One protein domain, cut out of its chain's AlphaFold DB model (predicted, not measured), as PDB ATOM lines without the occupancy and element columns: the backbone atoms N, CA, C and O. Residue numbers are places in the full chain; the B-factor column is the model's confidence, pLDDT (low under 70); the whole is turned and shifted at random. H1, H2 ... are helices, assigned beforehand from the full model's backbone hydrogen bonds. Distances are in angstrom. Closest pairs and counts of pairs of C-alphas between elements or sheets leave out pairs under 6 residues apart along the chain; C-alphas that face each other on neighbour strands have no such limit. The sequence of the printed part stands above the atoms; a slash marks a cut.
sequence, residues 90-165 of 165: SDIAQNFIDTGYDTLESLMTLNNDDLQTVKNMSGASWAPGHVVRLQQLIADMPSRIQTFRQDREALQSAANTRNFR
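What this domain is: This is residues 90 to 165 of the 165 residues of an uncharacterized protein of Chromera velia CCMP2878 (UniProt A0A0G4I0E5). The model is a small compact head of four short helices, H1 to H4, with a long arm made by the last helix, H5. H1 meets the last residues of H3 crosswise in the head, and H5 begins at the head beside the ends of H2 and H4, while residues 146 to 165, of which 146 to 163 belong to H5, stick out from it. The printed part has 76 residues with five named helices in the order H1, H2, H3, H4, H5 and no named strand; the class is all helix. The whole is loose, with a radius of gyration of the C-alphas of 15.7 A, and the C-alphas span 51 by 23 by 22 A, a length made by the arm.

Where its parts are: H1 holds residues 90 to 98, 12.2 A from first to last C-alpha, and begins at C-alpha 90 at (39.400, -18.893, 98.947). H2 is short, residues 104 to 107, 4.9 A. H3 holds residues 112 to 122, 15.6 A, and H4 residues 128 to 138, 15.4 A. H5, the longest helix, holds residues 141 to 163, 33.4 A, from C-alpha 141 at (22.920, -25.079, 94.468) to C-alpha 163 at (42.834, -17.586, 68.677).

How they stand to each other: H1 and H3 touch, about perpendicular at 83 degrees; their closest C-alphas, those of Asn 95 and Ser 122, are 5.5 A apart. H1 and H2 are apart, but only just, with a closest distance of 8.1 A. H3 and H4 only just touch, with 3 pairs of C-alphas within 8 A, the closest being those of Asn 112 and Gln 135 at 6.6 A. These two run opposite ways at a steep tilt of 51 degrees. H4 and H5 are close but not clearly touching, about perpendicular at 84 degrees, with the closest C-alphas, those of Leu 137 and Arg 144, 7.6 A apart. H2 and H5 are also close but not clearly touching, the closest C-alphas being those of Leu 104 and Ile 145 at 7.4 A. H1 and H4, H1 and H5, H2 and H4, and H3 and H5 are apart. Every O i to N i+4 pair is within hydrogen-bond range in H3, H4 and H5, against 4 of 5 in H1; H2 is too short for such a pair.

The domain as a whole: The two C-alphas farthest apart are those of Asn 120 and Arg 165, at 51.6 A. Without residues 146 to 165, which stand free, the body has 56 residues, spans 28 by 22 by 21 A and has a radius of gyration of 10.4 A. The printed part has no cut and ends at residue 165, the chain's last. The four links between helices are tight. The mean pLDDT of the printed part is 89.9, and residues 162 to 165 are under 70.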
ATOM      1  N   SER A  90      38.654 -17.632  98.995       93.50
ATOM      2  CA  SER A  90      39.400 -18.893  98.947       93.50
ATOM      3  C   SER A  90      39.596 -19.510 100.338       93.50
ATOM      4  O   SER A  90      39.512 -20.724 100.451       93.50
ATOM      5  N   ASP A  91      39.726 -18.705 101.398       93.56
ATOM      6  CA  ASP A  91      39.813 -19.222 102.775       93.56
ATOM      7  C   ASP A  91      38.536 -19.961 103.196       93.56
ATOM      8  O   ASP A  91      38.584 -21.002 103.842       93.56
ATOM      9  N   ILE A  92      37.364 -19.441 102.811       94.31
ATOM     10  CA  ILE A  92      36.096 -20.124 103.081       94.31
ATOM     11  C   ILE A  92      35.976 -21.374 102.212       94.31
ATOM     12  O   ILE A  92      35.515 -22.397 102.707       94.31
ATOM     13  N   ALA A  93      36.406 -21.310 100.949       95.88
ATOM     14  CA  ALA A  93      36.432 -22.473 100.066       95.88
ATOM     15  C   ALA A  93      37.296 -23.610 100.629       95.88
ATOM     16  O   ALA A  93      36.882 -24.765 100.574       95.88
ATOM     17  N   GLN A  94      38.440 -23.284 101.235       95.56
ATOM     18  CA  GLN A  94      39.315 -24.277 101.851       95.56
ATOM     19  C   GLN A  94      38.613 -25.035 102.984       95.56
ATOM     20  O   GLN A  94      38.726 -26.251 103.053       95.56
ATOM     21  N   ASN A  95      37.790 -24.359 103.790       95.81
ATOM     22  CA  ASN A  95      37.022 -25.020 104.851       95.81
ATOM     23  C   ASN A  95      36.081 -26.110 104.310       95.81
ATOM     24  O   ASN A  95      35.886 -27.130 104.968       95.81
ATOM     25  N   PHE A  96      35.491 -25.906 103.127       95.75
ATOM     26  CA  PHE A  96      34.662 -26.924 102.478       95.75
ATOM     27  C   PHE A  96      35.506 -28.123 102.044       95.75
ATOM     28  O   PHE A  96      35.153 -29.254 102.376       95.75
ATOM     29  N   ILE A  97      36.649 -27.870 101.398       95.38
ATOM     30  CA  ILE A  97      37.594 -28.907 100.965       95.38
ATOM     31  C   ILE A  97      38.071 -29.736 102.164       95.38
ATOM     32  O   ILE A  97      37.976 -30.961 102.141       95.38
ATOM     33  N   ASP A  98      38.493 -29.077 103.242       94.31
ATOM     34  CA  ASP A  98      39.004 -29.725 104.456       94.31
ATOM     35  C   ASP A  98      37.927 -30.543 105.190       94.31
ATOM     36  O   ASP A  98      38.243 -31.453 105.954       94.31
ATOM     37  N   THR A  99      36.648 -30.244 104.940       93.75
ATOM     38  CA  THR A  99      35.502 -30.986 105.489       93.75
ATOM     39  C   THR A  99      35.010 -32.098 104.542       93.75
ATOM     40  O   THR A  99      34.056 -32.801 104.861       93.75
ATOM     41  N   GLY A 100      35.657 -32.300 103.388       92.38
ATOM     42  CA  GLY A 100      35.307 -33.344 102.411       92.38
ATOM     43  C   GLY A 100      34.331 -32.905 101.313       92.38
ATOM     44  O   GLY A 100      33.888 -33.725 100.510       92.38
ATOM     45  N   TYR A 101      34.009 -31.613 101.237       95.19
ATOM     46  CA  TYR A 101      33.282 -31.016 100.118       95.19
ATOM     47  C   TYR A 101      34.283 -30.460  99.103       95.19
ATOM     48  O   TYR A 101      34.405 -29.248  98.941       95.19
ATOM     49  N   ASP A 102      35.055 -31.343  98.472       95.00
ATOM     50  CA  ASP A 102      36.185 -30.994  97.606       95.00
ATOM     51  C   ASP A 102      35.901 -31.107  96.096       95.00
ATOM     52  O   ASP A 102      36.791 -30.866  95.283       95.00
ATOM     53  N   THR A 103      34.647 -31.379  95.716       96.25
ATOM     54  CA  THR A 103      34.164 -31.408  94.323       96.25
ATOM     55  C   THR A 103      32.838 -30.651  94.205       96.25
ATOM     56  O   THR A 103      32.124 -30.468  95.195       96.25
ATOM     57  N   LEU A 104      32.449 -30.227  92.995       96.19
ATOM     58  CA  LEU A 104      31.120 -29.624  92.796       96.19
ATOM     59  C   LEU A 104      29.979 -30.609  93.097       96.19
ATOM     60  O   LEU A 104      28.914 -30.192  93.547       96.19
ATOM     61  N   GLU A 105      30.210 -31.903  92.875       94.31
ATOM     62  CA  GLU A 105      29.239 -32.965  93.138       94.31
ATOM     63  C   GLU A 105      28.997 -33.150  94.638       94.31
ATOM     64  O   GLU A 105      27.848 -33.160  95.079       94.31
ATOM     65  N   SER A 106      30.062 -33.222  95.445       94.69
ATOM     66  CA  SER A 106      29.905 -33.292  96.901       94.69
ATOM     67  C   SER A 106      29.273 -32.012  97.443       94.69
ATOM     68  O   SER A 106      28.398 -32.092  98.308       94.69
ATOM     69  N   LEU A 107      29.613 -30.847  96.879       94.38
ATOM     70  CA  LEU A 107      29.011 -29.567  97.255       94.38
ATOM     71  C   LEU A 107      27.481 -29.584  97.087       94.38
ATOM     72  O   LEU A 107      26.787 -29.116  97.983       94.38
ATOM     73  N   MET A 108      26.937 -30.185  96.015       93.00
ATOM     74  CA  MET A 108      25.480 -30.282  95.787       93.00
ATOM     75  C   MET A 108      24.709 -31.007  96.892       93.00
ATOM     76  O   MET A 108      23.495 -30.839  96.994       93.00
ATOM     77  N   THR A 109      25.390 -31.812  97.706       91.75
ATOM     78  CA  THR A 109      24.763 -32.529  98.822       91.75
ATOM     79  C   THR A 109      24.622 -31.670 100.081       91.75
ATOM     80  O   THR A 109      23.907 -32.068 100.998       91.75
ATOM     81  N   LEU A 110      25.252 -30.486 100.110       92.56
ATOM     82  CA  LEU A 110      25.202 -29.569 101.244       92.56
ATOM     83  C   LEU A 110      23.780 -29.117 101.550       92.56
ATOM     84  O   LEU A 110      23.052 -28.609 100.695       92.56
ATOM     85  N   ASN A 111      23.452 -29.162 102.831       89.38
ATOM     86  CA  ASN A 111      22.301 -28.482 103.401       89.38
ATOM     87  C   ASN A 111      22.737 -27.445 104.460       89.38
ATOM     88  O   ASN A 111      23.920 -27.165 104.668       89.38
ATOM     89  N   ASN A 112      21.762 -26.803 105.109       88.12
ATOM     90  CA  ASN A 112      22.044 -25.773 106.113       88.12
ATOM     91  C   ASN A 112      22.689 -26.325 107.395       88.12
ATOM     92  O   ASN A 112      23.432 -25.587 108.048       88.12
ATOM     93  N   ASP A 113      22.426 -27.582 107.746       89.81
ATOM     94  CA  ASP A 113      23.018 -28.226 108.920       89.81
ATOM     95  C   ASP A 113      24.492 -28.552 108.648       89.81
ATOM     96  O   ASP A 113      25.360 -28.254 109.472       89.81
ATOM     97  N   ASP A 114      24.802 -29.026 107.439       91.75
ATOM     98  CA  ASP A 114      26.181 -29.243 106.994       91.75
ATOM     99  C   ASP A 114      26.994 -27.946 107.004       91.75
ATOM    100  O   ASP A 114      28.155 -27.941 107.404       91.75
ATOM    101  N   LEU A 115      26.382 -26.811 106.643       91.38
ATOM    102  CA  LEU A 115      27.050 -25.508 106.693       91.38
ATOM    103  C   LEU A 115      27.517 -25.149 108.113       91.38
ATOM    104  O   LEU A 115      28.589 -24.561 108.282       91.38
ATOM    105  N   GLN A 116      26.730 -25.499 109.137       89.19
ATOM    106  CA  GLN A 116      27.153 -25.327 110.530       89.19
ATOM    107  C   GLN A 116      28.282 -26.291 110.883       89.19
ATOM    108  O   GLN A 116      29.234 -25.882 111.546       89.19
ATOM    109  N   THR A 117      28.215 -27.534 110.408       90.31
ATOM    110  CA  THR A 117      29.281 -28.528 110.592       90.31
ATOM    111  C   THR A 117      30.605 -28.044 110.000       90.31
ATOM    112  O   THR A 117      31.596 -27.986 110.726       90.31
ATOM    113  N   VAL A 118      30.612 -27.583 108.744       92.38
ATOM    114  CA  VAL A 118      31.800 -27.014 108.077       92.38
ATOM    115  C   VAL A 118      32.357 -25.835 108.876       92.38
ATOM    116  O   VAL A 118      33.556 -25.767 109.151       92.38
ATOM    117  N   LYS A 119      31.492 -24.913 109.316       89.75
ATOM    118  CA  LYS A 119      31.915 -23.770 110.135       89.75
ATOM    119  C   LYS A 119      32.553 -24.222 111.453       89.75
ATOM    120  O   LYS A 119      33.616 -23.722 111.811       89.75
ATOM    121  N   ASN A 120      31.937 -25.170 112.153       89.81
ATOM    122  CA  ASN A 120      32.424 -25.665 113.439       89.81
ATOM    123  C   ASN A 120      33.754 -26.417 113.300       89.81
ATOM    124  O   ASN A 120      34.654 -26.207 114.111       89.81
ATOM    125  N   MET A 121      33.899 -27.244 112.262       89.50
ATOM    126  CA  MET A 121      35.125 -28.001 111.989       89.50
ATOM    127  C   MET A 121      36.283 -27.101 111.554       89.50
ATOM    128  O   MET A 121      37.419 -27.344 111.946       89.50
ATOM    129  N   SER A 122      35.999 -26.025 110.815       86.19
ATOM    130  CA  SER A 122      37.029 -25.075 110.378       86.19
ATOM    131  C   SER A 122      37.659 -24.254 111.509       86.19
ATOM    132  O   SER A 122      38.698 -23.629 111.315       86.19
ATOM    133  N   GLY A 123      36.998 -24.158 112.671       82.94
ATOM    134  CA  GLY A 123      37.381 -23.224 113.735       82.94
ATOM    135  C   GLY A 123      37.297 -21.741 113.333       82.94
ATOM    136  O   GLY A 123      37.702 -20.868 114.102       82.94
ATOM    137  N   ALA A 124      36.775 -21.428 112.142       81.06
ATOM    138  CA  ALA A 124      36.767 -20.086 111.589       81.06
ATOM    139  C   ALA A 124      35.535 -19.283 112.034       81.06
ATOM    140  O   ALA A 124      34.389 -19.740 111.999       81.06
ATOM    141  N   SER A 125      35.754 -18.011 112.378       85.19
ATOM    142  CA  SER A 125      34.663 -17.069 112.640       85.19
ATOM    143  C   SER A 125      34.212 -16.408 111.338       85.19
ATOM    144  O   SER A 125      34.759 -15.396 110.897       85.19
ATOM    145  N   TRP A 126      33.213 -16.997 110.683       90.50
ATOM    146  CA  TRP A 126      32.616 -16.390 109.494       90.50
ATOM    147  C   TRP A 126      31.714 -15.217 109.874       90.50
ATOM    148  O   TRP A 126      30.777 -15.366 110.664       90.50
ATOM    149  N   ALA A 127      31.956 -14.062 109.253       90.56
ATOM    150  CA  ALA A 127      31.102 -12.892 109.404       90.56
ATOM    151  C   ALA A 127      29.644 -13.206 108.998       90.56
ATOM    152  O   ALA A 127      29.429 -13.968 108.047       90.56
ATOM    153  N   PRO A 128      28.631 -12.577 109.629       91.44
ATOM    154  CA  PRO A 128      27.219 -12.862 109.350       91.44
ATOM    155  C   PRO A 128      26.843 -12.754 107.866       91.44
ATOM    156  O   PRO A 128      26.096 -13.580 107.350       91.44
ATOM    157  N   GLY A 129      27.417 -11.785 107.143       92.38
ATOM    158  CA  GLY A 129      27.174 -11.618 105.708       92.38
ATOM    159  C   GLY A 129      27.693 -12.773 104.842       92.38
ATOM    160  O   GLY A 129      27.086 -13.081 103.818       92.38
ATOM    161  N   HIS A 130      28.783 -13.439 105.243       91.00
ATOM    162  CA  HIS A 130      29.265 -14.641 104.555       91.00
ATOM    163  C   HIS A 130      28.323 -15.815 104.787       91.00
ATOM    164  O   HIS A 130      27.977 -16.505 103.833       91.00
ATOM    165  N   VAL A 131      27.844 -15.984 106.023       92.00
ATOM    166  CA  VAL A 131      26.874 -17.031 106.369       92.00
ATOM    167  C   VAL A 131      25.601 -16.874 105.538       92.00
ATOM    168  O   VAL A 131      25.207 -17.814 104.859       92.00
ATOM    169  N   VAL A 132      25.013 -15.674 105.499       93.19
ATOM    170  CA  VAL A 132      23.796 -15.410 104.708       93.19
ATOM    171  C   VAL A 132      24.014 -15.700 103.221       93.19
ATOM    172  O   VAL A 132      23.162 -16.311 102.580       93.19
ATOM    173  N   ARG A 133      25.163 -15.302 102.656       94.06
ATOM    174  CA  ARG A 133      25.471 -15.568 101.244       94.06
ATOM    175  C   ARG A 133      25.585 -17.062 100.954       94.06
ATOM    176  O   ARG A 133      25.071 -17.509  99.934       94.06
ATOM    177  N   LEU A 134      26.226 -17.822 101.840       94.44
ATOM    178  CA  LEU A 134      26.342 -19.275 101.712       94.44
ATOM    179  C   LEU A 134      24.973 -19.955 101.822       94.44
ATOM    180  O   LEU A 134      24.659 -20.808 101.003       94.44
ATOM    181  N   GLN A 135      24.114 -19.520 102.746       94.00
ATOM    182  CA  GLN A 135      22.744 -20.035 102.860       94.00
ATOM    183  C   GLN A 135      21.928 -19.786 101.580       94.00
ATOM    184  O   GLN A 135      21.253 -20.683 101.084       94.00
ATOM    185  N   GLN A 136      22.030 -18.585 100.998       92.94
ATOM    186  CA  GLN A 136      21.380 -18.250  99.723       92.94
ATOM    187  C   GLN A 136      21.956 -19.026  98.531       92.94
ATOM    188  O   GLN A 136      21.233 -19.331  97.579       92.94
ATOM    189  N   LEU A 137      23.262 -19.303  98.557       93.94
ATOM    190  CA  LEU A 137      23.947 -20.124  97.562       93.94
ATOM    191  C   LEU A 137      23.423 -21.565  97.615       93.94
ATOM    192  O   LEU A 137      22.992 -22.084  96.590       93.94
ATOM    193  N   ILE A 138      23.387 -22.161  98.810       93.12
ATOM    194  CA  ILE A 138      22.974 -23.552  99.042       93.12
ATOM    195  C   ILE A 138      21.499 -23.789  98.709       93.12
ATOM    196  O   ILE A 138      21.165 -24.835  98.162       93.12
ATOM    197  N   ALA A 139      20.628 -22.809  98.962       92.38
ATOM    198  CA  ALA A 139      19.190 -22.925  98.702       92.38
ATOM    199  C   ALA A 139      18.831 -23.289  97.245       92.38
ATOM    200  O   ALA A 139      17.739 -23.792  97.002       92.38
ATOM    201  N   ASP A 140      19.728 -23.027  96.291       92.19
ATOM    202  CA  ASP A 140      19.540 -23.354  94.874       92.19
ATOM    203  C   ASP A 140      20.864 -23.796  94.231       92.19
ATOM    204  O   ASP A 140      21.290 -23.305  93.182       92.19
ATOM    205  N   MET A 141      21.588 -24.682  94.914       93.50
ATOM    206  CA  MET A 141      22.920 -25.079  94.468       93.50
ATOM    207  C   MET A 141      22.960 -25.753  93.084       93.50
ATOM    208  O   MET A 141      23.823 -25.364  92.290       93.50
ATOM    209  N   PRO A 142      22.048 -26.687  92.737       92.81
ATOM    210  CA  PRO A 142      22.073 -27.347  91.431       92.81
ATOM    211  C   PRO A 142      21.986 -26.356  90.264       92.81
ATOM    212  O   PRO A 142      22.801 -26.404  89.341       92.81
ATOM    213  N   SER A 143      21.063 -25.392  90.332       94.00
ATOM    214  CA  SER A 143      20.887 -24.388  89.274       94.00
ATOM    215  C   SER A 143      22.104 -23.470  89.149       94.00
ATOM    216  O   SER A 143      22.501 -23.093  88.042       94.00
ATOM    217  N   ARG A 144      22.742 -23.122  90.274       95.06
ATOM    218  CA  ARG A 144      23.943 -22.273  90.290       95.06
ATOM    219  C   ARG A 144      25.153 -22.976  89.693       95.06
ATOM    220  O   ARG A 144      25.868 -22.366  88.903       95.06
ATOM    221  N   ILE A 145      25.359 -24.251  90.020       95.75
ATOM    222  CA  ILE A 145      26.427 -25.061  89.422       95.75
ATOM    223  C   ILE A 145      26.189 -25.227  87.922       95.75
ATOM    224  O   ILE A 145      27.122 -25.055  87.137       95.75
ATOM    225  N   GLN A 146      24.949 -25.489  87.508       95.19
ATOM    226  CA  GLN A 146      24.606 -25.598  86.092       95.19
ATOM    227  C   GLN A 146      24.899 -24.296  85.332       95.19
ATOM    228  O   GLN A 146      25.535 -24.328  84.279       95.19
ATOM    229  N   THR A 147      24.491 -23.153  85.888       95.94
ATOM    230  CA  THR A 147      24.765 -21.829  85.302       95.94
ATOM    231  C   THR A 147      26.271 -21.583  85.196       95.94
ATOM    232  O   THR A 147      26.769 -21.194  84.145       95.94
ATOM    233  N   PHE A 148      27.026 -21.898  86.251       96.44
ATOM    234  CA  PHE A 148      28.480 -21.765  86.252       96.44
ATOM    235  C   PHE A 148      29.158 -22.618  85.170       96.44
ATOM    236  O   PHE A 148      30.079 -22.142  84.505       96.44
ATOM    237  N   ARG A 149      28.712 -23.865  84.965       94.94
ATOM    238  CA  ARG A 149      29.234 -24.736  83.896       94.94
ATOM    239  C   ARG A 149      28.972 -24.127  82.515       94.94
ATOM    240  O   ARG A 149      29.905 -24.011  81.723       94.94
ATOM    241  N   GLN A 150      27.750 -23.649  82.272       95.25
ATOM    242  CA  GLN A 150      27.368 -23.003  81.010       95.25
ATOM    243  C   GLN A 150      28.187 -21.734  80.728       95.25
ATOM    244  O   GLN A 150      28.700 -21.561  79.620       95.25
ATOM    245  N   ASP A 151      28.375 -20.876  81.732       93.62
ATOM    246  CA  ASP A 151      29.167 -19.651  81.597       93.62
ATOM    247  C   ASP A 151      30.628 -19.957  81.232       93.62
ATOM    248  O   ASP A 151      31.231 -19.280  80.392       93.62
ATOM    249  N   ARG A 152      31.211 -21.004  81.826       92.81
ATOM    250  CA  ARG A 152      32.579 -21.439  81.508       92.81
ATOM    251  C   ARG A 152      32.705 -21.964  80.087       92.81
ATOM    252  O   ARG A 152      33.646 -21.580  79.393       92.81
ATOM    253  N   GLU A 153      31.783 -22.819  79.656       92.00
ATOM    254  CA  GLU A 153      31.770 -23.364  78.294       92.00
ATOM    255  C   GLU A 153      31.657 -22.243  77.250       92.00
ATOM    256  O   GLU A 153      32.388 -22.233  76.251       92.00
ATOM    257  N   ALA A 154      30.809 -21.243  77.510       91.12
ATOM    258  CA  ALA A 154      30.666 -20.071  76.651       91.12
ATOM    259  C   ALA A 154      31.969 -19.254  76.561       91.12
ATOM    260  O   ALA A 154      32.389 -18.865  75.466       91.12
ATOM    261  N   LEU A 155      32.651 -19.031  77.692       88.75
ATOM    262  CA  LEU A 155      33.932 -18.317  77.735       88.75
ATOM    263  C   LEU A 155      35.053 -19.074  77.010       88.75
ATOM    264  O   LEU A 155      35.820 -18.461  76.264       88.75
ATOM    265  N   GLN A 156      35.136 -20.394  77.184       86.94
ATOM    266  CA  GLN A 156      36.116 -21.244  76.497       86.94
ATOM    267  C   GLN A 156      35.892 -21.241  74.978       86.94
ATOM    268  O   GLN A 156      36.839 -21.078  74.204       86.94
ATOM    269  N   SER A 157      34.633 -21.328  74.547       87.19
ATOM    270  CA  SER A 157      34.253 -21.266  73.131       87.19
ATOM    271  C   SER A 157      34.603 -19.912  72.498       87.19
ATOM    272  O   SER A 157      35.143 -19.843  71.387       87.19
ATOM    273  N   ALA A 158      34.358 -18.814  73.220       86.19
ATOM    274  CA  ALA A 158      34.707 -17.467  72.774       86.19
ATOM    275  C   ALA A 158      36.230 -17.243  72.693       86.19
ATOM    276  O   ALA A 158      36.706 -16.606  71.748       86.19
ATOM    277  N   ALA A 159      36.997 -17.776  73.649       81.62
ATOM    278  CA  ALA A 159      38.458 -17.693  73.653       81.62
ATOM    279  C   ALA A 159      39.077 -18.454  72.471       81.62
ATOM    280  O   ALA A 159      39.920 -17.906  71.762       81.62
ATOM    281  N   ASN A 160      38.587 -19.666  72.190       75.19
ATOM    282  CA  ASN A 160      39.039 -20.447  71.040       75.19
ATOM    283  C   ASN A 160      38.770 -19.714  69.723       75.19
ATOM    284  O   ASN A 160      39.659 -19.622  68.885       75.19
ATOM    285  N   THR A 161      37.596 -19.096  69.569       75.38
ATOM    286  CA  THR A 161      37.240 -18.350  68.348       75.38
ATOM    287  C   THR A 161      38.154 -17.139  68.096       75.38
ATOM    288  O   THR A 161      38.369 -16.762  66.945       75.38
ATOM    289  N   ARG A 162      38.713 -16.525  69.149       65.88
ATOM    290  CA  ARG A 162      39.674 -15.413  69.020       65.88
ATOM    291  C   ARG A 162      41.077 -15.865  68.624       65.88
ATOM    292  O   ARG A 162      41.745 -15.114  67.932       65.88
ATOM    293  N   ASN A 163      41.503 -17.066  69.015       64.50
ATOM    294  CA  ASN A 163      42.834 -17.586  68.677       64.50
ATOM    295  C   ASN A 163      42.968 -18.021  67.204       64.50
ATOM    296  O   ASN A 163      44.078 -18.266  66.744       64.50
ATOM    297  N   PHE A 164      41.854 -18.114  66.468       55.00
ATOM    298  CA  PHE A 164      41.816 -18.461  65.041       55.00
ATOM    299  C   PHE A 164      41.537 -17.263  64.112       55.00
ATOM    300  O   PHE A 164      41.278 -17.471  62.926       55.00
ATOM    301  N   ARG A 165      41.544 -16.027  64.628       47.25
ATOM    302  CA  ARG A 165      41.392 -14.800  63.829       47.25
ATOM    303  C   ARG A 165      42.681 -14.001  63.759       47.25
ATOM    304  O   ARG A 165      43.384 -13.942  64.788       47.25
TER     305      ARG A 165